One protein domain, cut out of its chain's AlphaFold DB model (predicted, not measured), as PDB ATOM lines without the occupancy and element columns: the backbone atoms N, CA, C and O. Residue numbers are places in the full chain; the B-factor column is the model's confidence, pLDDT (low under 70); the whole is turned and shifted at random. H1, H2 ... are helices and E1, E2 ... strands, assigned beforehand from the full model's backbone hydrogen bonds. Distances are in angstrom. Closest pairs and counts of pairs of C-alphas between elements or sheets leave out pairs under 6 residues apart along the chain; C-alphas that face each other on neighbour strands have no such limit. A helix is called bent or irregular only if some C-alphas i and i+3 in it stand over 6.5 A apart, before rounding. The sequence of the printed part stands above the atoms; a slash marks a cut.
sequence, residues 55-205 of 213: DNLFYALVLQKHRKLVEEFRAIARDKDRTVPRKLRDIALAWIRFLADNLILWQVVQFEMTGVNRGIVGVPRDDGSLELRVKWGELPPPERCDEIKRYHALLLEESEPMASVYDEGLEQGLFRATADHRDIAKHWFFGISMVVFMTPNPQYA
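Overview. This is residues 55 to 205 of the 213 residues of the protein "HTH tetR-type domain-containing protein" of Acidaminococcaceae bacterium (UniProt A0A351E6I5). Three helical pieces, H1, H2a and H3b, lie side by side as an up-and-down bundle, each running against the one before it in the chain, and H4 crosses H2a and H3b. H3 bends out of the bundle into the arm H3a, which continues along H1; the short arm H2b and the hairpin E1 E2 pack on H3a. The printed part has 151 residues, with four named helices and two named strands in the order H1 H2 E1 E2 H3 H4; the two strands form an antiparallel sheet, and the class is mostly helix. The whole is compact, with a radius of gyration of the C-alphas of 16.2 A and spans of 48 by 39 by 25 A.

Along the chain. E1 is residues 120 to 124, 13.1 A long, and E2 residues 130 to 134, 13.0 A. H3, residues 142 to 171, was assigned as one helix by its hydrogen bonds but is bent, with C-alphas 158 and 161 7.1 A apart; its arms are H3a, 142 to 158, 24.8 A, and H3b, 161 to 171, 15.7 A. H2, residues 84 to 113, was likewise assigned as one helix but is bent, with C-alphas 101 and 104 8.8 A apart; its arms are H2a, 84 to 101, 26.0 A, and H2b, 104 to 113, 12.3 A. H1, residues 55 to 78, is 33.2 A long, begins at C-alpha 55 (3.068, -52.378, 49.438) and has a kink of 26 degrees near residue 65. H4, residues 181 to 197, is 24.0 A long and ends at C-alpha 197 (4.847, -46.209, 27.960).

Arrangement. In the hairpin E1 E2, N 121 and O 133 are within hydrogen-bond range at 2.8 A. The closest C-alphas of E2 and H3a, those of Leu 130 and Lys 149, are 6.6 A apart. H3a touches H2b at Met 113 and Ile 148, 6.0 A between C-alphas, at a steep tilt of 49 degrees. H1 touches H3a at Val 70 and Glu 158, 5.8 A, the same way at 23 degrees, a shallow tilt. H1 and H2a, a helical hairpin, touch at Phe 73 and Ile 91, 5.8 A. H2a touches H3b at Val 84 and Gly 169, 6.0 A, opposite ways at a shallow tilt of 14 degrees. H4 touches H3b at Ala 163 and Arg 182, 5.3 A, at a steep tilt of 48 degrees, and H2a at Leu 99 and Val 196, 7.0 A; H1 and H4 are apart. Every O i to N i+4 pair is within hydrogen-bond range in H2a, H2b, H3b and H4, against 19 of 20 in H1 and 12 of 13 in H3a.

Size, cuts and confidence. The two farthest C-alphas, those of Asp 81 and Gly 137, are 50.3 A apart. The printed part has no cut and no long link. The mean pLDDT of the printed part is 90.0; residues 200 to 205 are under 70.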
ATOM      1  N   ASP A  55       4.267 -52.586  50.236       96.06
ATOM      2  CA  ASP A  55       3.068 -52.378  49.438       96.06
ATOM      3  C   ASP A  55       2.244 -51.186  49.959       96.06
ATOM      4  O   ASP A  55       1.870 -50.316  49.179       96.06
ATOM      5  N   ASN A  56       2.065 -51.048  51.277       97.06
ATOM      6  CA  ASN A  56       1.410 -49.874  51.864       97.06
ATOM      7  C   ASN A  56       2.194 -48.576  51.639       97.06
ATOM      8  O   ASN A  56       1.590 -47.526  51.420       97.06
ATOM      9  N   LEU A  57       3.530 -48.630  51.690       97.75
ATOM     10  CA  LEU A  57       4.375 -47.483  51.362       97.75
ATOM     11  C   LEU A  57       4.196 -47.067  49.897       97.75
ATOM     12  O   LEU A  57       3.975 -45.889  49.617       97.75
ATOM     13  N   PHE A  58       4.253 -48.028  48.975       97.75
ATOM     14  CA  PHE A  58       4.058 -47.772  47.550       97.75
ATOM     15  C   PHE A  58       2.658 -47.228  47.261       97.75
ATOM     16  O   PHE A  58       2.521 -46.206  46.596       97.75
ATOM     17  N   TYR A  59       1.617 -47.831  47.834       97.81
ATOM     18  CA  TYR A  59       0.254 -47.331  47.690       97.81
ATOM     19  C   TYR A  59       0.086 -45.925  48.257       97.81
ATOM     20  O   TYR A  59      -0.560 -45.098  47.626       97.81
ATOM     21  N   ALA A  60       0.692 -45.607  49.403       97.88
ATOM     22  CA  ALA A  60       0.639 -44.256  49.953       97.88
ATOM     23  C   ALA A  60       1.302 -43.218  49.029       97.88
ATOM     24  O   ALA A  60       0.780 -42.108  48.902       97.88
ATOM     25  N   LEU A  61       2.413 -43.579  48.376       97.62
ATOM     26  CA  LEU A  61       3.075 -42.749  47.369       97.62
ATOM     27  C   LEU A  61       2.181 -42.541  46.138       97.62
ATOM     28  O   LEU A  61       1.919 -41.402  45.749       97.62
ATOM     29  N   VAL A  62       1.676 -43.631  45.555       97.56
ATOM     30  CA  VAL A  62       0.799 -43.585  44.374       97.56
ATOM     31  C   VAL A  62      -0.462 -42.781  44.681       97.56
ATOM     32  O   VAL A  62      -0.797 -41.867  43.935       97.56
ATOM     33  N   LEU A  63      -1.113 -43.035  45.817       97.44
ATOM     34  CA  LEU A  63      -2.321 -42.334  46.249       97.44
ATOM     35  C   LEU A  63      -2.090 -40.824  46.419       97.44
ATOM     36  O   LEU A  63      -2.974 -40.027  46.110       97.44
ATOM     37  N   GLN A  64      -0.915 -40.402  46.897       96.44
ATOM     38  CA  GLN A  64      -0.588 -38.979  47.021       96.44
ATOM     39  C   GLN A  64      -0.548 -38.283  45.653       96.44
ATOM     40  O   GLN A  64      -1.055 -37.167  45.520       96.44
ATOM     41  N   LYS A  65       0.054 -38.929  44.652       96.56
ATOM     42  CA  LYS A  65       0.161 -38.407  43.281       96.56
ATOM     43  C   LYS A  65      -1.181 -38.467  42.555       96.56
ATOM     44  O   LYS A  65      -1.619 -37.466  41.996       96.56
ATOM     45  N   HIS A  66      -1.865 -39.602  42.667       97.25
ATOM     46  CA  HIS A  66      -3.188 -39.863  42.104       97.25
ATOM     47  C   HIS A  66      -4.224 -38.823  42.543       97.25
ATOM     48  O   HIS A  66      -4.898 -38.240  41.702       97.25
ATOM     49  N   ARG A  67      -4.288 -38.486  43.838       96.69
ATOM     50  CA  ARG A  67      -5.238 -37.475  44.340       96.69
ATOM     51  C   ARG A  67      -5.070 -36.109  43.681       96.69
ATOM     52  O   ARG A  67      -6.064 -35.448  43.402       96.69
ATOM     53  N   LYS A  68      -3.825 -35.678  43.448       96.19
ATOM     54  CA  LYS A  68      -3.546 -34.398  42.779       96.19
ATOM     55  C   LYS A  68      -4.015 -34.430  41.325       96.19
ATOM     56  O   LYS A  68      -4.648 -33.482  40.877       96.19
ATOM     57  N   LEU A  69      -3.741 -35.534  40.633       97.12
ATOM     58  CA  LEU A  69      -4.148 -35.749  39.249       97.12
ATOM     59  C   LEU A  69      -5.672 -35.756  39.088       97.12
ATOM     60  O   LEU A  69      -6.213 -35.025  38.263       97.12
ATOM     61  N   VAL A  70      -6.371 -36.575  39.878       97.38
ATOM     62  CA  VAL A  70      -7.829 -36.697  39.782       97.38
ATOM     63  C   VAL A  70      -8.503 -35.366  40.103       97.38
ATOM     64  O   VAL A  70      -9.481 -35.014  39.449       97.38
ATOM     65  N   GLU A  71      -7.974 -34.583  41.049       97.94
ATOM     66  CA  GLU A  71      -8.510 -33.245  41.307       97.94
ATOM     67  C   GLU A  71      -8.301 -32.293  40.118       97.94
ATOM     68  O   GLU A  71      -9.219 -31.547  39.782       97.94
ATOM     69  N   GLU A  72      -7.158 -32.354  39.422       98.06
ATOM     70  CA  GLU A  72      -6.941 -31.595  38.180       98.06
ATOM     71  C   GLU A  72      -7.958 -31.999  37.101       98.06
ATOM     72  O   GLU A  72      -8.608 -31.135  36.508       98.06
ATOM     73  N   PHE A  73      -8.177 -33.299  36.889       98.06
ATOM     74  CA  PHE A  73      -9.183 -33.781  35.938       98.06
ATOM     75  C   PHE A  73     -10.598 -33.336  36.312       98.06
ATOM     76  O   PHE A  73     -11.331 -32.844  35.453       98.06
ATOM     77  N   ARG A  74     -10.981 -33.447  37.590       98.00
ATOM     78  CA  ARG A  74     -12.285 -32.983  38.093       98.00
ATOM     79  C   ARG A  74     -12.446 -31.476  37.943       98.00
ATOM     80  O   ARG A  74     -13.554 -31.011  37.681       98.00
ATOM     81  N   ALA A  75     -11.386 -30.697  38.133       98.31
ATOM     82  CA  ALA A  75     -11.417 -29.255  37.908       98.31
ATOM     83  C   ALA A  75     -11.659 -28.931  36.427       98.31
ATOM     84  O   ALA A  75     -12.521 -28.111  36.125       98.31
ATOM     85  N   ILE A  76     -10.974 -29.621  35.506       98.38
ATOM     86  CA  ILE A  76     -11.178 -29.460  34.057       98.38
ATOM     87  C   ILE A  76     -12.603 -29.867  33.653       98.38
ATOM     88  O   ILE A  76     -13.259 -29.135  32.918       98.38
ATOM     89  N   ALA A  77     -13.092 -31.010  34.138       97.38
ATOM     90  CA  ALA A  77     -14.418 -31.526  33.799       97.38
ATOM     91  C   ALA A  77     -15.553 -30.600  34.276       97.38
ATOM     92  O   ALA A  77     -16.512 -30.363  33.541       97.38
ATOM     93  N   ARG A  78     -15.423 -30.021  35.480       97.25
ATOM     94  CA  ARG A  78     -16.426 -29.120  36.083       97.25
ATOM     95  C   ARG A  78     -16.395 -27.686  35.543       97.25
ATOM     96  O   ARG A  78     -17.308 -26.918  35.845       97.25
ATOM     97  N   ASP A  79     -15.374 -27.313  34.777       97.75
ATOM     98  CA  ASP A  79     -15.220 -25.966  34.225       97.75
ATOM     99  C   ASP A  79     -16.291 -25.688  33.154       97.75
ATOM    100  O   ASP A  79     -16.233 -26.209  32.040       97.75
ATOM    101  N   LYS A  80     -17.293 -24.875  33.501       94.44
ATOM    102  CA  LYS A  80     -18.430 -24.550  32.620       94.44
ATOM    103  C   LYS A  80     -18.058 -23.624  31.464       94.44
ATOM    104  O   LYS A  80     -18.802 -23.565  30.489       94.44
ATOM    105  N   ASP A  81     -16.913 -22.949  31.543       96.50
ATOM    106  CA  ASP A  81     -16.441 -22.051  30.490       96.50
ATOM    107  C   ASP A  81     -15.675 -22.816  29.392       96.50
ATOM    108  O   ASP A  81     -15.328 -22.260  28.344       96.50
ATOM    109  N   ARG A  82     -15.417 -24.118  29.594       96.88
ATOM    110  CA  ARG A  82     -14.809 -25.000  28.591       96.88
ATOM    111  C   ARG A  82     -15.861 -25.806  27.849       96.88
ATOM    112  O   ARG A  82     -16.704 -26.465  28.443       96.88
ATOM    113  N   THR A  83     -15.722 -25.851  26.529       97.88
ATOM    114  CA  THR A  83     -16.480 -26.782  25.690       97.88
ATOM    115  C   THR A  83     -16.014 -28.223  25.912       97.88
ATOM    116  O   THR A  83     -14.847 -28.456  26.241       97.88
ATOM    117  N   VAL A  84     -16.886 -29.199  25.647       97.06
ATOM    118  CA  VAL A  84     -16.558 -30.634  25.731       97.06
ATOM    119  C   VAL A  84     -15.258 -30.986  24.983       97.06
ATOM    120  O   VAL A  84     -14.358 -31.533  25.620       97.06
ATOM    121  N   PRO A  85     -15.033 -30.600  23.703       96.75
ATOM    122  CA  PRO A  85     -13.761 -30.880  23.025       96.75
ATOM    123  C   PRO A  85     -12.531 -30.305  23.740       96.75
ATOM    124  O   PRO A  85     -11.464 -30.924  23.747       96.75
ATOM    125  N   ARG A  86     -12.668 -29.127  24.362       97.94
ATOM    126  CA  ARG A  86     -11.583 -28.494  25.116       97.94
ATOM    127  C   ARG A  86     -11.290 -29.251  26.410       97.94
ATOM    128  O   ARG A  86     -10.120 -29.456  26.712       97.94
ATOM    129  N   LYS A  87     -12.321 -29.718  27.122       98.25
ATOM    130  CA  LYS A  87     -12.174 -30.567  28.315       98.25
ATOM    131  C   LYS A  87     -11.443 -31.869  27.991       98.25
ATOM    132  O   LYS A  87     -10.447 -32.170  28.639       98.25
ATOM    133  N   LEU A  88     -11.869 -32.581  26.942       95.81
ATOM    134  CA  LEU A  88     -11.236 -33.832  26.495       95.81
ATOM    135  C   LEU A  88      -9.745 -33.631  26.190       95.81
ATOM    136  O   LEU A  88      -8.898 -34.383  26.667       95.81
ATOM    137  N   ARG A  89      -9.417 -32.580  25.426       96.56
ATOM    138  CA  ARG A  89      -8.030 -32.225  25.100       96.56
ATOM    139  C   ARG A  89      -7.217 -31.908  26.354       96.56
ATOM    140  O   ARG A  89      -6.100 -32.393  26.491       96.56
ATOM    141  N   ASP A  90      -7.747 -31.075  27.241       98.00
ATOM    142  CA  ASP A  90      -7.005 -30.607  28.409       98.00
ATOM    143  C   ASP A  90      -6.783 -31.747  29.426       98.00
ATOM    144  O   ASP A  90      -5.690 -31.837  29.984       98.00
ATOM    145  N   ILE A  91      -7.748 -32.666  29.593       97.88
ATOM    146  CA  ILE A  91      -7.563 -33.912  30.363       97.88
ATOM    147  C   ILE A  91      -6.473 -34.779  29.721       97.88
ATOM    148  O   ILE A  91      -5.602 -35.276  30.428       97.88
ATOM    149  N   ALA A  92      -6.465 -34.920  28.389       96.31
ATOM    150  CA  ALA A  92      -5.451 -35.715  27.688       96.31
ATOM    151  C   ALA A  92      -4.044 -35.169  27.939       96.31
ATOM    152  O   ALA A  92      -3.126 -35.916  28.269       96.31
ATOM    153  N   LEU A  93      -3.886 -33.849  27.818       96.44
ATOM    154  CA  LEU A  93      -2.618 -33.170  28.058       96.44
ATOM    155  C   LEU A  93      -2.181 -33.297  29.520       96.44
ATOM    156  O   LEU A  93      -1.008 -33.554  29.777       96.44
ATOM    157  N   ALA A  94      -3.104 -33.152  30.473       97.31
ATOM    158  CA  ALA A  94      -2.811 -33.361  31.887       97.31
ATOM    159  C   ALA A  94      -2.364 -34.807  32.165       97.31
ATOM    160  O   ALA A  94      -1.344 -35.007  32.822       97.31
ATOM    161  N   TRP A  95      -3.041 -35.802  31.583       96.81
ATOM    162  CA  TRP A  95      -2.673 -37.211  31.721       96.81
ATOM    163  C   TRP A  95      -1.296 -37.517  31.128       96.81
ATOM    164  O   TRP A  95      -0.462 -38.129  31.788       96.81
ATOM    165  N   ILE A  96      -1.018 -37.028  29.917       95.62
ATOM    166  CA  ILE A  96       0.275 -37.208  29.246       95.62
ATOM    167  C   ILE A  96       1.417 -36.612  30.074       95.62
ATOM    168  O   ILE A  96       2.418 -37.292  30.297       95.62
ATOM    169  N   ARG A  97       1.271 -35.367  30.551       95.50
ATOM    170  CA  ARG A  97       2.284 -34.714  31.401       95.50
ATOM    171  C   ARG A  97       2.520 -35.511  32.676       95.50
ATOM    172  O   ARG A  97       3.657 -35.808  33.018       95.50
ATOM    173  N   PHE A  98       1.438 -35.914  33.335       96.25
ATOM    174  CA  PHE A  98       1.518 -36.692  34.558       96.25
ATOM    175  C   PHE A  98       2.247 -38.025  34.356       96.25
ATOM    176  O   PHE A  98       3.113 -38.379  35.156       96.25
ATOM    177  N   LEU A  99       1.927 -38.757  33.286       95.06
ATOM    178  CA  LEU A  99       2.600 -40.010  32.961       95.06
ATOM    179  C   LEU A  99       4.070 -39.801  32.604       95.06
ATOM    180  O   LEU A  99       4.890 -40.630  32.982       95.06
ATOM    181  N   ALA A 100       4.420 -38.716  31.911       91.31
ATOM    182  CA  ALA A 100       5.815 -38.398  31.614       91.31
ATOM    183  C   ALA A 100       6.630 -38.184  32.903       91.31
ATOM    184  O   ALA A 100       7.732 -38.717  33.021       91.31
ATOM    185  N   ASP A 101       6.051 -37.498  33.892       91.88
ATOM    186  CA  ASP A 101       6.700 -37.220  35.179       91.88
ATOM    187  C   ASP A 101       6.720 -38.433  36.130       91.88
ATOM    188  O   ASP A 101       7.534 -38.489  37.047       91.88
ATOM    189  N   ASN A 102       5.817 -39.406  35.950       93.50
ATOM    190  CA  ASN A 102       5.598 -40.513  36.897       93.50
ATOM    191  C   ASN A 102       5.626 -41.899  36.233       93.50
ATOM    192  O   ASN A 102       5.052 -42.858  36.759       93.50
ATOM    193  N   LEU A 103       6.290 -42.006  35.080       91.25
ATOM    194  CA  LEU A 103       6.218 -43.149  34.171       91.25
ATOM    195  C   LEU A 103       6.416 -44.491  34.871       91.25
ATOM    196  O   LEU A 103       5.577 -45.381  34.760       91.25
ATOM    197  N   ILE A 104       7.526 -44.625  35.595       91.00
ATOM    198  CA  ILE A 104       7.947 -45.899  36.183       91.00
ATOM    199  C   ILE A 104       6.934 -46.349  37.239       91.00
ATOM    200  O   ILE A 104       6.540 -47.514  37.271       91.00
ATOM    201  N   LEU A 105       6.446 -45.417  38.062       93.69
ATOM    202  CA  LEU A 105       5.438 -45.716  39.074       93.69
ATOM    203  C   LEU A 105       4.133 -46.192  38.431       93.69
ATOM    204  O   LEU A 105       3.570 -47.193  38.872       93.69
ATOM    205  N   TRP A 106       3.665 -45.522  37.374       94.88
ATOM    206  CA  TRP A 106       2.406 -45.892  36.721       94.88
ATOM    207  C   TRP A 106       2.513 -47.153  35.859       94.88
ATOM    208  O   TRP A 106       1.544 -47.908  35.780       94.88
ATOM    209  N   GLN A 107       3.688 -47.462  35.303       91.75
ATOM    210  CA  GLN A 107       3.960 -48.770  34.697       91.75
ATOM    211  C   GLN A 107       3.857 -49.890  35.738       91.75
ATOM    212  O   GLN A 107       3.176 -50.887  35.502       91.75
ATOM    213  N   VAL A 108       4.461 -49.714  36.920       92.44
ATOM    214  CA  VAL A 108       4.346 -50.681  38.024       92.44
ATOM    215  C   VAL A 108       2.888 -50.837  38.460       92.44
ATOM    216  O   VAL A 108       2.417 -51.964  38.626       92.44
ATOM    217  N   VAL A 109       2.152 -49.732  38.630       94.06
ATOM    218  CA  VAL A 109       0.726 -49.786  38.988       94.06
ATOM    219  C   VAL A 109      -0.040 -50.605  37.952       94.06
ATOM    220  O   VAL A 109      -0.695 -51.582  38.318       94.06
ATOM    221  N   GLN A 110       0.084 -50.246  36.671       90.75
ATOM    222  CA  GLN A 110      -0.707 -50.834  35.596       90.75
ATOM    223  C   GLN A 110      -0.352 -52.299  35.333       90.75
ATOM    224  O   GLN A 110      -1.272 -53.092  35.150       90.75
ATOM    225  N   PHE A 111       0.930 -52.673  35.341       88.69
ATOM    226  CA  PHE A 111       1.382 -54.004  34.923       88.69
ATOM    227  C   PHE A 111       1.644 -54.976  36.079       88.69
ATOM    228  O   PHE A 111       1.383 -56.175  35.953       88.69
ATOM    229  N   GLU A 112       2.134 -54.488  37.220       89.38
ATOM    230  CA  GLU A 112       2.500 -55.346  38.349       89.38
ATOM    231  C   GLU A 112       1.422 -55.364  39.435       89.38
ATOM    232  O   GLU A 112       1.020 -56.437  39.897       89.38
ATOM    233  N   MET A 113       0.950 -54.191  39.869       92.44
ATOM    234  CA  MET A 113       0.111 -54.092  41.067       92.44
ATOM    235  C   MET A 113      -1.341 -54.494  40.827       92.44
ATOM    236  O   MET A 113      -1.959 -55.071  41.719       92.44
ATOM    237  N   THR A 114      -1.871 -54.281  39.622       90.25
ATOM    238  CA  THR A 114      -3.204 -54.775  39.228       90.25
ATOM    239  C   THR A 114      -3.261 -56.291  39.019       90.25
ATOM    240  O   THR A 114      -4.349 -56.854  38.884       90.25
ATOM    241  N   GLY A 115      -2.106 -56.963  38.953       85.31
ATOM    242  CA  GLY A 115      -2.014 -58.382  38.629       85.31
ATOM    243  C   GLY A 115      -2.291 -58.720  37.159       85.31
ATOM    244  O   GLY A 115      -2.392 -59.904  36.833       85.31
ATOM    245  N   VAL A 116      -2.374 -57.730  36.259       83.75
ATOM    246  CA  VAL A 116      -2.679 -57.968  34.837       83.75
ATOM    247  C   VAL A 116      -1.643 -58.868  34.154       83.75
ATOM    248  O   VAL A 116      -2.020 -59.760  33.396       83.75
ATOM    249  N   ASN A 117      -0.357 -58.746  34.510       84.38
ATOM    250  CA  ASN A 117       0.707 -59.630  34.014       84.38
ATOM    251  C   ASN A 117       0.535 -61.095  34.453       84.38
ATOM    252  O   ASN A 117       1.126 -61.994  33.862       84.38
ATOM    253  N   ARG A 118      -0.281 -61.349  35.481       83.56
ATOM    254  CA  ARG A 118      -0.653 -62.691  35.955       83.56
ATOM    255  C   ARG A 118      -2.040 -63.115  35.468       83.56
ATOM    256  O   ARG A 118      -2.600 -64.082  35.968       83.56
ATOM    257  N   GLY A 119      -2.618 -62.382  34.517       85.31
ATOM    258  CA  GLY A 119      -3.949 -62.653  33.987       85.31
ATOM    259  C   GLY A 119      -5.090 -62.295  34.940       85.31
ATOM    260  O   GLY A 119      -6.206 -62.756  34.709       85.31
ATOM    261  N   ILE A 120      -4.843 -61.499  35.985       88.50
ATOM    262  CA  ILE A 120      -5.896 -61.015  36.884       88.50
ATOM    263  C   ILE A 120      -6.591 -59.818  36.234       88.50
ATOM    264  O   ILE A 120      -5.944 -58.879  35.771       88.50
ATOM    265  N   VAL A 121      -7.918 -59.855  36.203       86.69
ATOM    266  CA  VAL A 121      -8.777 -58.788  35.690       86.69
ATOM    267  C   VAL A 121      -9.766 -58.361  36.769       86.69
ATOM    268  O   VAL A 121     -10.342 -59.199  37.463       86.69
ATOM    269  N   GLY A 122      -9.950 -57.051  36.913       86.56
ATOM    270  CA  GLY A 122     -10.987 -56.472  37.757       86.56
ATOM    271  C   GLY A 122     -12.276 -56.316  36.959       86.56
ATOM    272  O   GLY A 122     -12.285 -55.662  35.918       86.56
ATOM    273  N   VAL A 123     -13.357 -56.923  37.436       85.00
ATOM    274  CA  VAL A 123     -14.694 -56.829  36.851       85.00
ATOM    275  C   VAL A 123     -15.563 -56.003  37.800       85.00
ATOM    276  O   VAL A 123     -15.839 -56.463  38.912       85.00
ATOM    277  N   PRO A 124     -15.977 -54.785  37.405       82.62
ATOM    278  CA  PRO A 124     -16.924 -53.999  38.186       82.62
ATOM    279  C   PRO A 124     -18.246 -54.753  38.361       82.62
ATOM    280  O   PRO A 124     -18.717 -55.419  37.436       82.62
ATOM    281  N   ARG A 125     -18.833 -54.658  39.551       84.44
ATOM    282  CA  ARG A 125     -20.159 -55.179  39.888       84.44
ATOM    283  C   ARG A 125     -21.163 -54.029  40.001       84.44
ATOM    284  O   ARG A 125     -20.779 -52.880  40.219       84.44
ATOM    285  N   ASP A 126     -22.448 -54.351  39.873       78.25
ATOM    286  CA  ASP A 126     -23.539 -53.362  39.905       78.25
ATOM    287  C   ASP A 126     -23.645 -52.637  41.258       78.25
ATOM    288  O   ASP A 126     -24.079 -51.491  41.324       78.25
ATOM    289  N   ASP A 127     -23.195 -53.282  42.337       80.56
ATOM    290  CA  ASP A 127     -23.117 -52.716  43.689       80.56
ATOM    291  C   ASP A 127     -21.905 -51.784  43.898       80.56
ATOM    292  O   ASP A 127     -21.659 -51.315  45.009       80.56
ATOM    293  N   GLY A 128     -21.131 -51.524  42.839       73.50
ATOM    294  CA  GLY A 128     -19.913 -50.717  42.876       73.50
ATOM    295  C   GLY A 128     -18.688 -51.458  43.414       73.50
ATOM    296  O   GLY A 128     -17.599 -50.880  43.444       73.50
ATOM    297  N   SER A 129     -18.822 -52.725  43.817       83.19
ATOM    298  CA  SER A 129     -17.684 -53.547  44.215       83.19
ATOM    299  C   SER A 129     -16.872 -54.014  43.001       83.19
ATOM    300  O   SER A 129     -17.326 -53.993  41.855       83.19
ATOM    301  N   LEU A 130     -15.630 -54.432  43.255       86.88
ATOM    302  CA  LEU A 130     -14.758 -55.004  42.235       86.88
ATOM    303  C   LEU A 130     -14.538 -56.490  42.511       86.88
ATOM    304  O   LEU A 130     -13.948 -56.868  43.529       86.88
ATOM    305  N   GLU A 131     -14.946 -57.328  41.564       90.75
ATOM    306  CA  GLU A 131     -14.599 -58.740  41.566       90.75
ATOM    307  C   GLU A 131     -13.294 -58.970  40.818       90.75
ATOM    308  O   GLU A 131     -13.143 -58.546  39.674       90.75
ATOM    309  N   LEU A 132     -12.363 -59.694  41.433       92.75
ATOM    310  CA  LEU A 132     -11.181 -60.164  40.723       92.75
ATOM    311  C   LEU A 132     -11.478 -61.512  40.080       92.75
ATOM    312  O   LEU A 132     -11.937 -62.440  40.744       92.75
ATOM    313  N   ARG A 133     -11.160 -61.631  38.793       90.75
ATOM    314  CA  ARG A 133     -11.137 -62.903  38.069       90.75
ATOM    315  C   ARG A 133      -9.740 -63.156  37.544       90.75
ATOM    316  O   ARG A 133      -9.012 -62.218  37.235       90.75
ATOM    317  N   VAL A 134      -9.374 -64.421  37.410       91.00
ATOM    318  CA  VAL A 134      -8.102 -64.823  36.817       91.00
ATOM    319  C   VAL A 134      -8.373 -65.545  35.502       91.00
ATOM    320  O   VAL A 134      -9.270 -66.381  35.423       91.00
ATOM    321  N   LYS A 135      -7.638 -65.192  34.445       86.19
ATOM    322  CA  LYS A 135      -7.746 -65.864  33.142       86.19
ATOM    323  C   LYS A 135      -7.202 -67.294  33.200       86.19
ATOM    324  O   LYS A 135      -7.772 -68.177  32.575       86.19
ATOM    325  N   TRP A 136      -6.121 -67.509  33.952       83.75
ATOM    326  CA  TRP A 136      -5.437 -68.797  34.077       83.75
ATOM    327  C   TRP A 136      -4.868 -68.969  35.490       83.75
ATOM    328  O   TRP A 136      -4.239 -68.049  36.004       83.75
ATOM    329  N   GLY A 137      -5.016 -70.154  36.081       84.75
ATOM    330  CA  GLY A 137      -4.529 -70.443  37.434       84.75
ATOM    331  C   GLY A 137      -5.527 -70.056  38.524       84.75
ATOM    332  O   GLY A 137      -6.733 -70.032  38.288       84.75
ATOM    333  N   GLU A 138      -5.018 -69.784  39.722       88.62
ATOM    334  CA  GLU A 138      -5.824 -69.498  40.912       88.62
ATOM    335  C   GLU A 138      -5.674 -68.039  41.355       88.62
ATOM    336  O   GLU A 138      -4.663 -67.380  41.091       88.62
ATOM    337  N   LEU A 139      -6.698 -67.526  42.041       89.88
ATOM    338  CA  LEU A 139      -6.605 -66.226  42.696       89.88
ATOM    339  C   LEU A 139      -5.575 -66.281  43.836       89.88
ATOM    340  O   LEU A 139      -5.441 -67.308  44.503       89.88
ATOM    341  N   PRO A 140      -4.851 -65.178  44.091       91.00
ATOM    342  CA  PRO A 140      -3.937 -65.113  45.219       91.00
ATOM    343  C   PRO A 140      -4.710 -65.106  46.554       91.00
ATOM    344  O   PRO A 140      -5.931 -64.923  46.562       91.00
ATOM    345  N   PRO A 141      -4.015 -65.248  47.699       93.62
ATOM    346  CA  PRO A 141      -4.644 -65.156  49.013       93.62
ATOM    347  C   PRO A 141      -5.478 -63.871  49.189       93.62
ATOM    348  O   PRO A 141      -5.159 -62.852  48.564       93.62
ATOM    349  N   PRO A 142      -6.511 -63.878  50.055       92.69
ATOM    350  CA  PRO A 142      -7.432 -62.751  50.216       92.69
ATOM    351  C   PRO A 142      -6.756 -61.397  50.465       92.69
ATOM    352  O   PRO A 142      -7.119 -60.423  49.814       92.69
ATOM    353  N   GLU A 143      -5.714 -61.342  51.306       90.50
ATOM    354  CA  GLU A 143      -4.976 -60.094  51.573       90.50
ATOM    355  C   GLU A 143      -4.423 -59.473  50.283       90.50
ATOM    356  O   GLU A 143      -4.558 -58.277  50.038       90.50
ATOM    357  N   ARG A 144      -3.880 -60.312  49.392       91.25
ATOM    358  CA  ARG A 144      -3.292 -59.865  48.135       91.25
ATOM    359  C   ARG A 144      -4.372 -59.482  47.131       91.25
ATOM    360  O   ARG A 144      -4.155 -58.590  46.315       91.25
ATOM    361  N   CYS A 145      -5.533 -60.132  47.182       93.12
ATOM    362  CA  CYS A 145      -6.693 -59.698  46.411       93.12
ATOM    363  C   CYS A 145      -7.131 -58.285  46.821       93.12
ATOM    364  O   CYS A 145      -7.412 -57.466  45.950       93.12
ATOM    365  N   ASP A 146      -7.150 -57.973  48.116       92.44
ATOM    366  CA  ASP A 146      -7.531 -56.645  48.602       92.44
ATOM    367  C   ASP A 146      -6.505 -55.573  48.209       92.44
ATOM    368  O   ASP A 146      -6.883 -54.492  47.748       92.44
ATOM    369  N   GLU A 147      -5.209 -55.899  48.273       93.81
ATOM    370  CA  GLU A 147      -4.143 -55.050  47.730       93.81
ATOM    371  C   GLU A 147      -4.325 -54.788  46.231       93.81
ATOM    372  O   GLU A 147      -4.192 -53.654  45.788       93.81
ATOM    373  N   ILE A 148      -4.667 -55.801  45.430       94.62
ATOM    374  CA  ILE A 148      -4.904 -55.630  43.989       94.62
ATOM    375  C   ILE A 148      -6.125 -54.732  43.742       94.62
ATOM    376  O   ILE A 148      -6.053 -53.798  42.936       94.62
ATOM    377  N   LYS A 149      -7.240 -54.974  44.443       94.31
ATOM    378  CA  LYS A 149      -8.498 -54.227  44.263       94.31
ATOM    379  C   LYS A 149      -8.319 -52.725  44.457       94.31
ATOM    380  O   LYS A 149      -8.861 -51.954  43.670       94.31
ATOM    381  N   ARG A 150      -7.541 -52.291  45.454       94.38
ATOM    382  CA  ARG A 150      -7.308 -50.853  45.680       94.38
ATOM    383  C   ARG A 150      -6.537 -50.181  44.537       94.38
ATOM    384  O   ARG A 150      -6.817 -49.025  44.256       94.38
ATOM    385  N   TYR A 151      -5.635 -50.875  43.833       95.56
ATOM    386  CA  TYR A 151      -4.980 -50.295  42.649       95.56
ATOM    387  C   TYR A 151      -5.921 -50.235  41.443       95.56
ATOM    388  O   TYR A 151      -5.913 -49.242  40.723       95.56
ATOM    389  N   HIS A 152      -6.780 -51.242  41.247       93.06
ATOM    390  CA  HIS A 152      -7.849 -51.152  40.242       93.06
ATOM    391  C   HIS A 152      -8.796 -49.985  40.532       93.06
ATOM    392  O   HIS A 152      -9.169 -49.269  39.610       93.06
ATOM    393  N   ALA A 153      -9.141 -49.751  41.801       91.69
ATOM    394  CA  ALA A 153      -9.975 -48.619  42.194       91.69
ATOM    395  C   ALA A 153      -9.342 -47.267  41.818       91.69
ATOM    396  O   ALA A 153     -10.050 -46.402  41.311       91.69
ATOM    397  N   LEU A 154      -8.018 -47.107  41.978       94.31
ATOM    398  CA  LEU A 154      -7.309 -45.898  41.536       94.31
ATOM    399  C   LEU A 154      -7.464 -45.671  40.027       94.31
ATOM    400  O   LEU A 154      -7.865 -44.584  39.620       94.31
ATOM    401  N   LEU A 155      -7.206 -46.701  39.213       91.88
ATOM    402  CA  LEU A 155      -7.312 -46.606  37.751       91.88
ATOM    403  C   LEU A 155      -8.752 -46.338  37.285       91.88
ATOM    404  O   LEU A 155      -8.978 -45.626  36.309       91.88
ATOM    405  N   LEU A 156      -9.745 -46.893  37.986       89.12
ATOM    406  CA  LEU A 156     -11.151 -46.599  37.720       89.12
ATOM    407  C   LEU A 156     -11.481 -45.137  38.046       89.12
ATOM    408  O   LEU A 156     -12.116 -44.468  37.230       89.12
ATOM    409  N   GLU A 157     -11.014 -44.631  39.189       91.81
ATOM    410  CA  GLU A 157     -11.227 -43.241  39.603       91.81
ATOM    411  C   GLU A 157     -10.560 -42.238  38.645       91.81
ATOM    412  O   GLU A 157     -11.144 -41.194  38.367       91.81
ATOM    413  N   GLU A 158      -9.393 -42.558  38.072       93.19
ATOM    414  CA  GLU A 158      -8.729 -41.721  37.053       93.19
ATOM    415  C   GLU A 158      -9.623 -41.467  35.830       93.19
ATOM    416  O   GLU A 158      -9.615 -40.369  35.271       93.19
ATOM    417  N   SER A 159     -10.418 -42.465  35.435       91.31
ATOM    418  CA  SER A 159     -11.277 -42.398  34.247       91.31
ATOM    419  C   SER A 159     -12.634 -41.718  34.481       91.31
ATOM    420  O   SER A 159     -13.295 -41.323  33.519       91.31
ATOM    421  N   GLU A 160     -13.058 -41.554  35.737       92.19
ATOM    422  CA  GLU A 160     -14.392 -41.048  36.094       92.19
ATOM    423  C   GLU A 160     -14.650 -39.605  35.624       92.19
ATOM    424  O   GLU A 160     -15.676 -39.378  34.975       92.19
ATOM    425  N   PRO A 161     -13.721 -38.642  35.800       94.75
ATOM    426  CA  PRO A 161     -13.929 -37.285  35.300       94.75
ATOM    427  C   PRO A 161     -14.125 -37.243  33.783       94.75
ATOM    428  O   PRO A 161     -14.932 -36.467  33.281       94.75
ATOM    429  N   MET A 162     -13.436 -38.106  33.039       93.00
ATOM    430  CA  MET A 162     -13.591 -38.193  31.589       93.00
ATOM    431  C   MET A 162     -14.946 -38.775  31.194       93.00
ATOM    432  O   MET A 162     -15.565 -38.268  30.261       93.00
ATOM    433  N   ALA A 163     -15.441 -39.786  31.917       91.88
ATOM    434  CA  ALA A 163     -16.794 -40.299  31.717       91.88
ATOM    435  C   ALA A 163     -17.843 -39.184  31.894       91.88
ATOM    436  O   ALA A 163     -18.720 -39.046  31.047       91.88
ATOM    437  N   SER A 164     -17.678 -38.304  32.891       93.12
ATOM    438  CA  SER A 164     -18.580 -37.155  33.079       93.12
ATOM    439  C   SER A 164     -18.565 -36.165  31.900       93.12
ATOM    440  O   SER A 164     -19.607 -35.642  31.510       93.12
ATOM    441  N   VAL A 165     -17.402 -35.953  31.269       95.00
ATOM    442  CA  VAL A 165     -17.279 -35.111  30.064       95.00
ATOM    443  C   VAL A 165     -17.930 -35.781  28.848       95.00
ATOM    444  O   VAL A 165     -18.495 -35.095  27.994       95.00
ATOM    445  N   TYR A 166     -17.877 -37.113  28.757       92.06
ATOM    446  CA  TYR A 166     -18.610 -37.858  27.732       92.06
ATOM    447  C   TYR A 166     -20.125 -37.737  27.907       92.06
ATOM    448  O   TYR A 166     -20.823 -37.551  26.909       92.06
ATOM    449  N   ASP A 167     -20.622 -37.810  29.141       92.06
ATOM    450  CA  ASP A 167     -22.047 -37.653  29.449       92.06
ATOM    451  C   ASP A 167     -22.541 -36.248  29.074       92.06
ATOM    452  O   ASP A 167     -23.520 -36.115  28.342       92.06
ATOM    453  N   GLU A 168     -21.786 -35.203  29.427       94.12
ATOM    454  CA  GLU A 168     -22.057 -33.830  28.974       94.12
ATOM    455  C   GLU A 168     -22.084 -33.726  27.435       94.12
ATOM    456  O   GLU A 168     -22.932 -33.050  26.850       94.12
ATOM    457  N   GLY A 169     -21.177 -34.430  26.751       93.81
ATOM    458  CA  GLY A 169     -21.159 -34.501  25.292       93.81
ATOM    459  C   GLY A 169     -22.391 -35.180  24.685       93.81
ATOM    460  O   GLY A 169     -22.822 -34.772  23.604       93.81
ATOM    461  N   LEU A 170     -22.989 -36.177  25.350       92.25
ATOM    462  CA  LEU A 170     -24.267 -36.760  24.915       92.25
ATOM    463  C   LEU A 170     -25.409 -35.774  25.061       92.25
ATOM    464  O   LEU A 170     -26.199 -35.623  24.132       92.25
ATOM    465  N   GLU A 171     -25.494 -35.116  26.215       93.19
ATOM    466  CA  GLU A 171     -26.548 -34.145  26.508       93.19
ATOM    467  C   GLU A 171     -26.537 -32.995  25.492       93.19
ATOM    468  O   GLU A 171     -27.589 -32.527  25.061       93.19
ATOM    469  N   GLN A 172     -25.345 -32.595  25.039       94.62
ATOM    470  CA  GLN A 172     -25.149 -31.581  24.000       94.62
ATOM    471  C   GLN A 172     -25.294 -32.118  22.562       94.62
ATOM    472  O   GLN A 172     -25.151 -31.354  21.607       94.62
ATOM    473  N   GLY A 173     -25.554 -33.416  22.375       93.88
ATOM    474  CA  GLY A 173     -25.717 -34.043  21.059       93.88
ATOM    475  C   GLY A 173     -24.424 -34.183  20.244       93.88
ATOM    476  O   GLY A 173     -24.486 -34.382  19.031       93.88
ATOM    477  N   LEU A 174     -23.252 -34.084  20.882       92.44
ATOM    478  CA  LEU A 174     -21.942 -34.241  20.235       92.44
ATOM    479  C   LEU A 174     -21.580 -35.711  19.987       92.44
ATOM    480  O   LEU A 174     -20.851 -36.017  19.042       92.44
ATOM    481  N   PHE A 175     -22.084 -36.622  20.824       90.44
ATOM    482  CA  PHE A 175     -21.828 -38.060  20.733       90.44
ATOM    483  C   PHE A 175     -23.115 -38.858  20.526       90.44
ATOM    484  O   PHE A 175     -24.216 -38.399  20.823       90.44
ATOM    485  N   ARG A 176     -22.973 -40.084  20.014       85.69
ATOM    486  CA  ARG A 176     -24.073 -41.053  19.924       85.69
ATOM    487  C   ARG A 176     -24.040 -41.970  21.144       85.69
ATOM    488  O   ARG A 176     -22.965 -42.405  21.543       85.69
ATOM    489  N   ALA A 177     -25.207 -42.341  21.662       79.69
ATOM    490  CA  ALA A 177     -25.344 -43.299  22.760       79.69
ATOM    491  C   ALA A 177     -25.148 -44.751  22.268       79.69
ATOM    492  O   ALA A 177     -26.105 -45.512  22.151       79.69
ATOM    493  N   THR A 178     -23.922 -45.116  21.884       72.19
ATOM    494  CA  THR A 178     -23.625 -46.414  21.241       72.19
ATOM    495  C   THR A 178     -22.886 -47.416  22.125       72.19
ATOM    496  O   THR A 178     -22.806 -48.582  21.748       72.19
ATOM    497  N   ALA A 179     -22.331 -47.000  23.266       70.38
ATOM    498  CA  ALA A 179     -21.588 -47.876  24.177       70.38
ATOM    499  C   ALA A 179     -21.602 -47.331  25.615       70.38
ATOM    500  O   ALA A 179     -22.001 -46.190  25.830       70.38
ATOM    501  N   ASP A 180     -21.151 -48.131  26.586       82.44
ATOM    502  CA  ASP A 180     -20.924 -47.658  27.956       82.44
ATOM    503  C   ASP A 180     -19.744 -46.671  27.974       82.44
ATOM    504  O   ASP A 180     -18.601 -46.995  27.640       82.44
ATOM    505  N   HIS A 181     -20.038 -45.436  28.362       80.12
ATOM    506  CA  HIS A 181     -19.094 -44.326  28.369       80.12
ATOM    507  C   HIS A 181     -17.962 -44.502  29.373       80.12
ATOM    508  O   HIS A 181     -16.845 -44.032  29.141       80.12
ATOM    509  N   ARG A 182     -18.210 -45.245  30.454       80.62
ATOM    510  CA  ARG A 182     -17.181 -45.583  31.440       80.62
ATOM    511  C   ARG A 182     -16.143 -46.504  30.826       80.62
ATOM    512  O   ARG A 182     -14.953 -46.345  31.084       80.62
ATOM    513  N   ASP A 183     -16.569 -47.439  29.985       83.38
ATOM    514  CA  ASP A 183     -15.640 -48.313  29.279       83.38
ATOM    515  C   ASP A 183     -14.880 -47.555  28.194       83.38
ATOM    516  O   ASP A 183     -13.667 -47.735  28.085       83.38
ATOM    517  N   ILE A 184     -15.524 -46.650  27.448       86.56
ATOM    518  CA  ILE A 184     -14.815 -45.773  26.499       86.56
ATOM    519  C   ILE A 184     -13.720 -44.973  27.217       86.56
ATOM    520  O   ILE A 184     -12.576 -44.964  26.759       86.56
ATOM    521  N   ALA A 185     -14.039 -44.352  28.358       87.88
ATOM    522  CA  ALA A 185     -13.076 -43.582  29.140       87.88
ATOM    523  C   ALA A 185     -11.873 -44.440  29.566       87.88
ATOM    524  O   ALA A 185     -10.731 -44.039  29.345       87.88
ATOM    525  N   LYS A 186     -12.094 -45.658  30.080       87.50
ATOM    526  CA  LYS A 186     -11.004 -46.588  30.437       87.50
ATOM    527  C   LYS A 186     -10.109 -46.926  29.244       87.50
ATOM    528  O   LYS A 186      -8.887 -46.868  29.367       87.50
ATOM    529  N   HIS A 187     -10.695 -47.266  28.093       90.25
ATOM    530  CA  HIS A 187      -9.924 -47.588  26.886       90.25
ATOM    531  C   HIS A 187      -9.114 -46.388  26.395       90.25
ATOM    532  O   HIS A 187      -7.976 -46.552  25.963       90.25
ATOM    533  N   TRP A 188      -9.677 -45.185  26.488       92.31
ATOM    534  CA  TRP A 188      -8.993 -43.956  26.112       92.31
ATOM    535  C   TRP A 188      -7.788 -43.670  27.016       92.31
ATOM    536  O   TRP A 188      -6.688 -43.431  26.514       92.31
ATOM    537  N   PHE A 189      -7.963 -43.785  28.336       93.31
ATOM    538  CA  PHE A 189      -6.873 -43.654  29.307       93.31
ATOM    539  C   PHE A 189      -5.774 -44.682  29.065       93.31
ATOM    540  O   PHE A 189      -4.604 -44.311  28.965       93.31
ATOM    541  N   PHE A 190      -6.159 -45.952  28.910       91.81
ATOM    542  CA  PHE A 190      -5.229 -47.036  28.619       91.81
ATOM    543  C   PHE A 190      -4.471 -46.787  27.311       91.81
ATOM    544  O   PHE A 190      -3.254 -46.917  27.279       91.81
ATOM    545  N   GLY A 191      -5.162 -46.359  26.251       93.31
ATOM    546  CA  GLY A 191      -4.548 -46.018  24.969       93.31
ATOM    547  C   GLY A 191      -3.472 -44.939  25.097       93.31
ATOM    548  O   GLY A 191      -2.358 -45.134  24.616       93.31
ATOM    549  N   ILE A 192      -3.762 -43.840  25.801       93.44
ATOM    550  CA  ILE A 192      -2.770 -42.786  26.063       93.44
ATOM    551  C   ILE A 192      -1.602 -43.330  26.888       93.44
ATOM    552  O   ILE A 192      -0.448 -43.064  26.546       93.44
ATOM    553  N   SER A 193      -1.875 -44.127  27.925       93.25
ATOM    554  CA  SER A 193      -0.825 -44.773  28.716       93.25
ATOM    555  C   SER A 193       0.100 -45.609  27.842       93.25
ATOM    556  O   SER A 193       1.311 -45.447  27.931       93.25
ATOM    557  N   MET A 194      -0.444 -46.424  26.935       93.00
ATOM    558  CA  MET A 194       0.360 -47.241  26.025       93.00
ATOM    559  C   MET A 194       1.238 -46.397  25.097       93.00
ATOM    560  O   MET A 194       2.401 -46.744  24.907       93.00
ATOM    561  N   VAL A 195       0.733 -45.273  24.570       90.44
ATOM    562  CA  VAL A 195       1.543 -44.352  23.749       90.44
ATOM    563  C   VAL A 195       2.739 -43.827  24.545       90.44
ATOM    564  O   VAL A 195       3.872 -43.892  24.068       90.44
ATOM    565  N   VAL A 196       2.516 -43.353  25.772       89.56
ATOM    566  CA  VAL A 196       3.595 -42.814  26.615       89.56
ATOM    567  C   VAL A 196       4.567 -43.922  27.039       89.56
ATOM    568  O   VAL A 196       5.779 -43.749  26.939       89.56
ATOM    569  N   PHE A 197       4.056 -45.084  27.450       88.62
ATOM    570  CA  PHE A 197       4.847 -46.209  27.960       88.62
ATOM    571  C   PHE A 197       5.734 -46.857  26.905       88.62
ATOM    572  O   PHE A 197       6.813 -47.345  27.235       88.62
ATOM    573  N   MET A 198       5.282 -46.881  25.653       81.38
ATOM    574  CA  MET A 198       6.020 -47.469  24.535       81.38
ATOM    575  C   MET A 198       6.941 -46.466  23.834       81.38
ATOM    576  O   MET A 198       7.657 -46.847  22.908       81.38
ATOM    577  N   THR A 199       6.956 -45.199  24.258       74.31
ATOM    578  CA  THR A 199       7.881 -44.215  23.694       74.31
ATOM    579  C   THR A 199       9.290 -44.470  24.252       74.31
ATOM    580  O   THR A 199       9.467 -44.418  25.469       74.31
ATOM    581  N   PRO A 200      10.319 -44.698  23.408       56.00
ATOM    582  CA  PRO A 200      11.665 -45.084  23.855       56.00
ATOM    583  C   PRO A 200      12.348 -44.074  24.783       56.00
ATOM    584  O   PRO A 200      13.358 -44.390  25.408       56.00
ATOM    585  N   ASN A 201      11.844 -42.837  24.826       55.56
ATOM    586  CA  ASN A 201      12.425 -41.754  25.596       55.56
ATOM    587  C   ASN A 201      11.314 -40.750  26.006       55.56
ATOM    588  O   ASN A 201      10.986 -39.846  25.236       55.56
ATOM    589  N   PRO A 202      10.688 -40.919  27.186       49.56
ATOM    590  CA  PRO A 202       9.464 -40.214  27.609       49.56
ATOM    591  C   PRO A 202       9.586 -38.685  27.585       49.56
ATOM    592  O   PRO A 202       8.636 -37.982  27.251       49.56
ATOM    593  N   GLN A 203      10.791 -38.178  27.858       46.22
ATOM    594  CA  GLN A 203      11.142 -36.756  27.808       46.22
ATOM    595  C   GLN A 203      11.070 -36.135  26.395       46.22
ATOM    596  O   GLN A 203      10.983 -34.918  26.269       46.22
ATOM    597  N   TYR A 204      11.042 -36.951  25.335       45.84
ATOM    598  CA  TYR A 204      10.929 -36.510  23.935       45.84
ATOM    599  C   TYR A 204       9.531 -36.706  23.347       45.84
ATOM    600  O   TYR A 204       9.292 -36.325  22.203       45.84
ATOM    601  N   ALA A 205       8.603 -37.299  24.101       48.69
ATOM    602  CA  ALA A 205       7.288 -37.628  23.573       48.69
ATOM    603  C   ALA A 205       6.464 -36.365  23.254       48.69
ATOM    604  O   ALA A 205       5.706 -36.372  22.289       48.69
TER     605      ALA A 205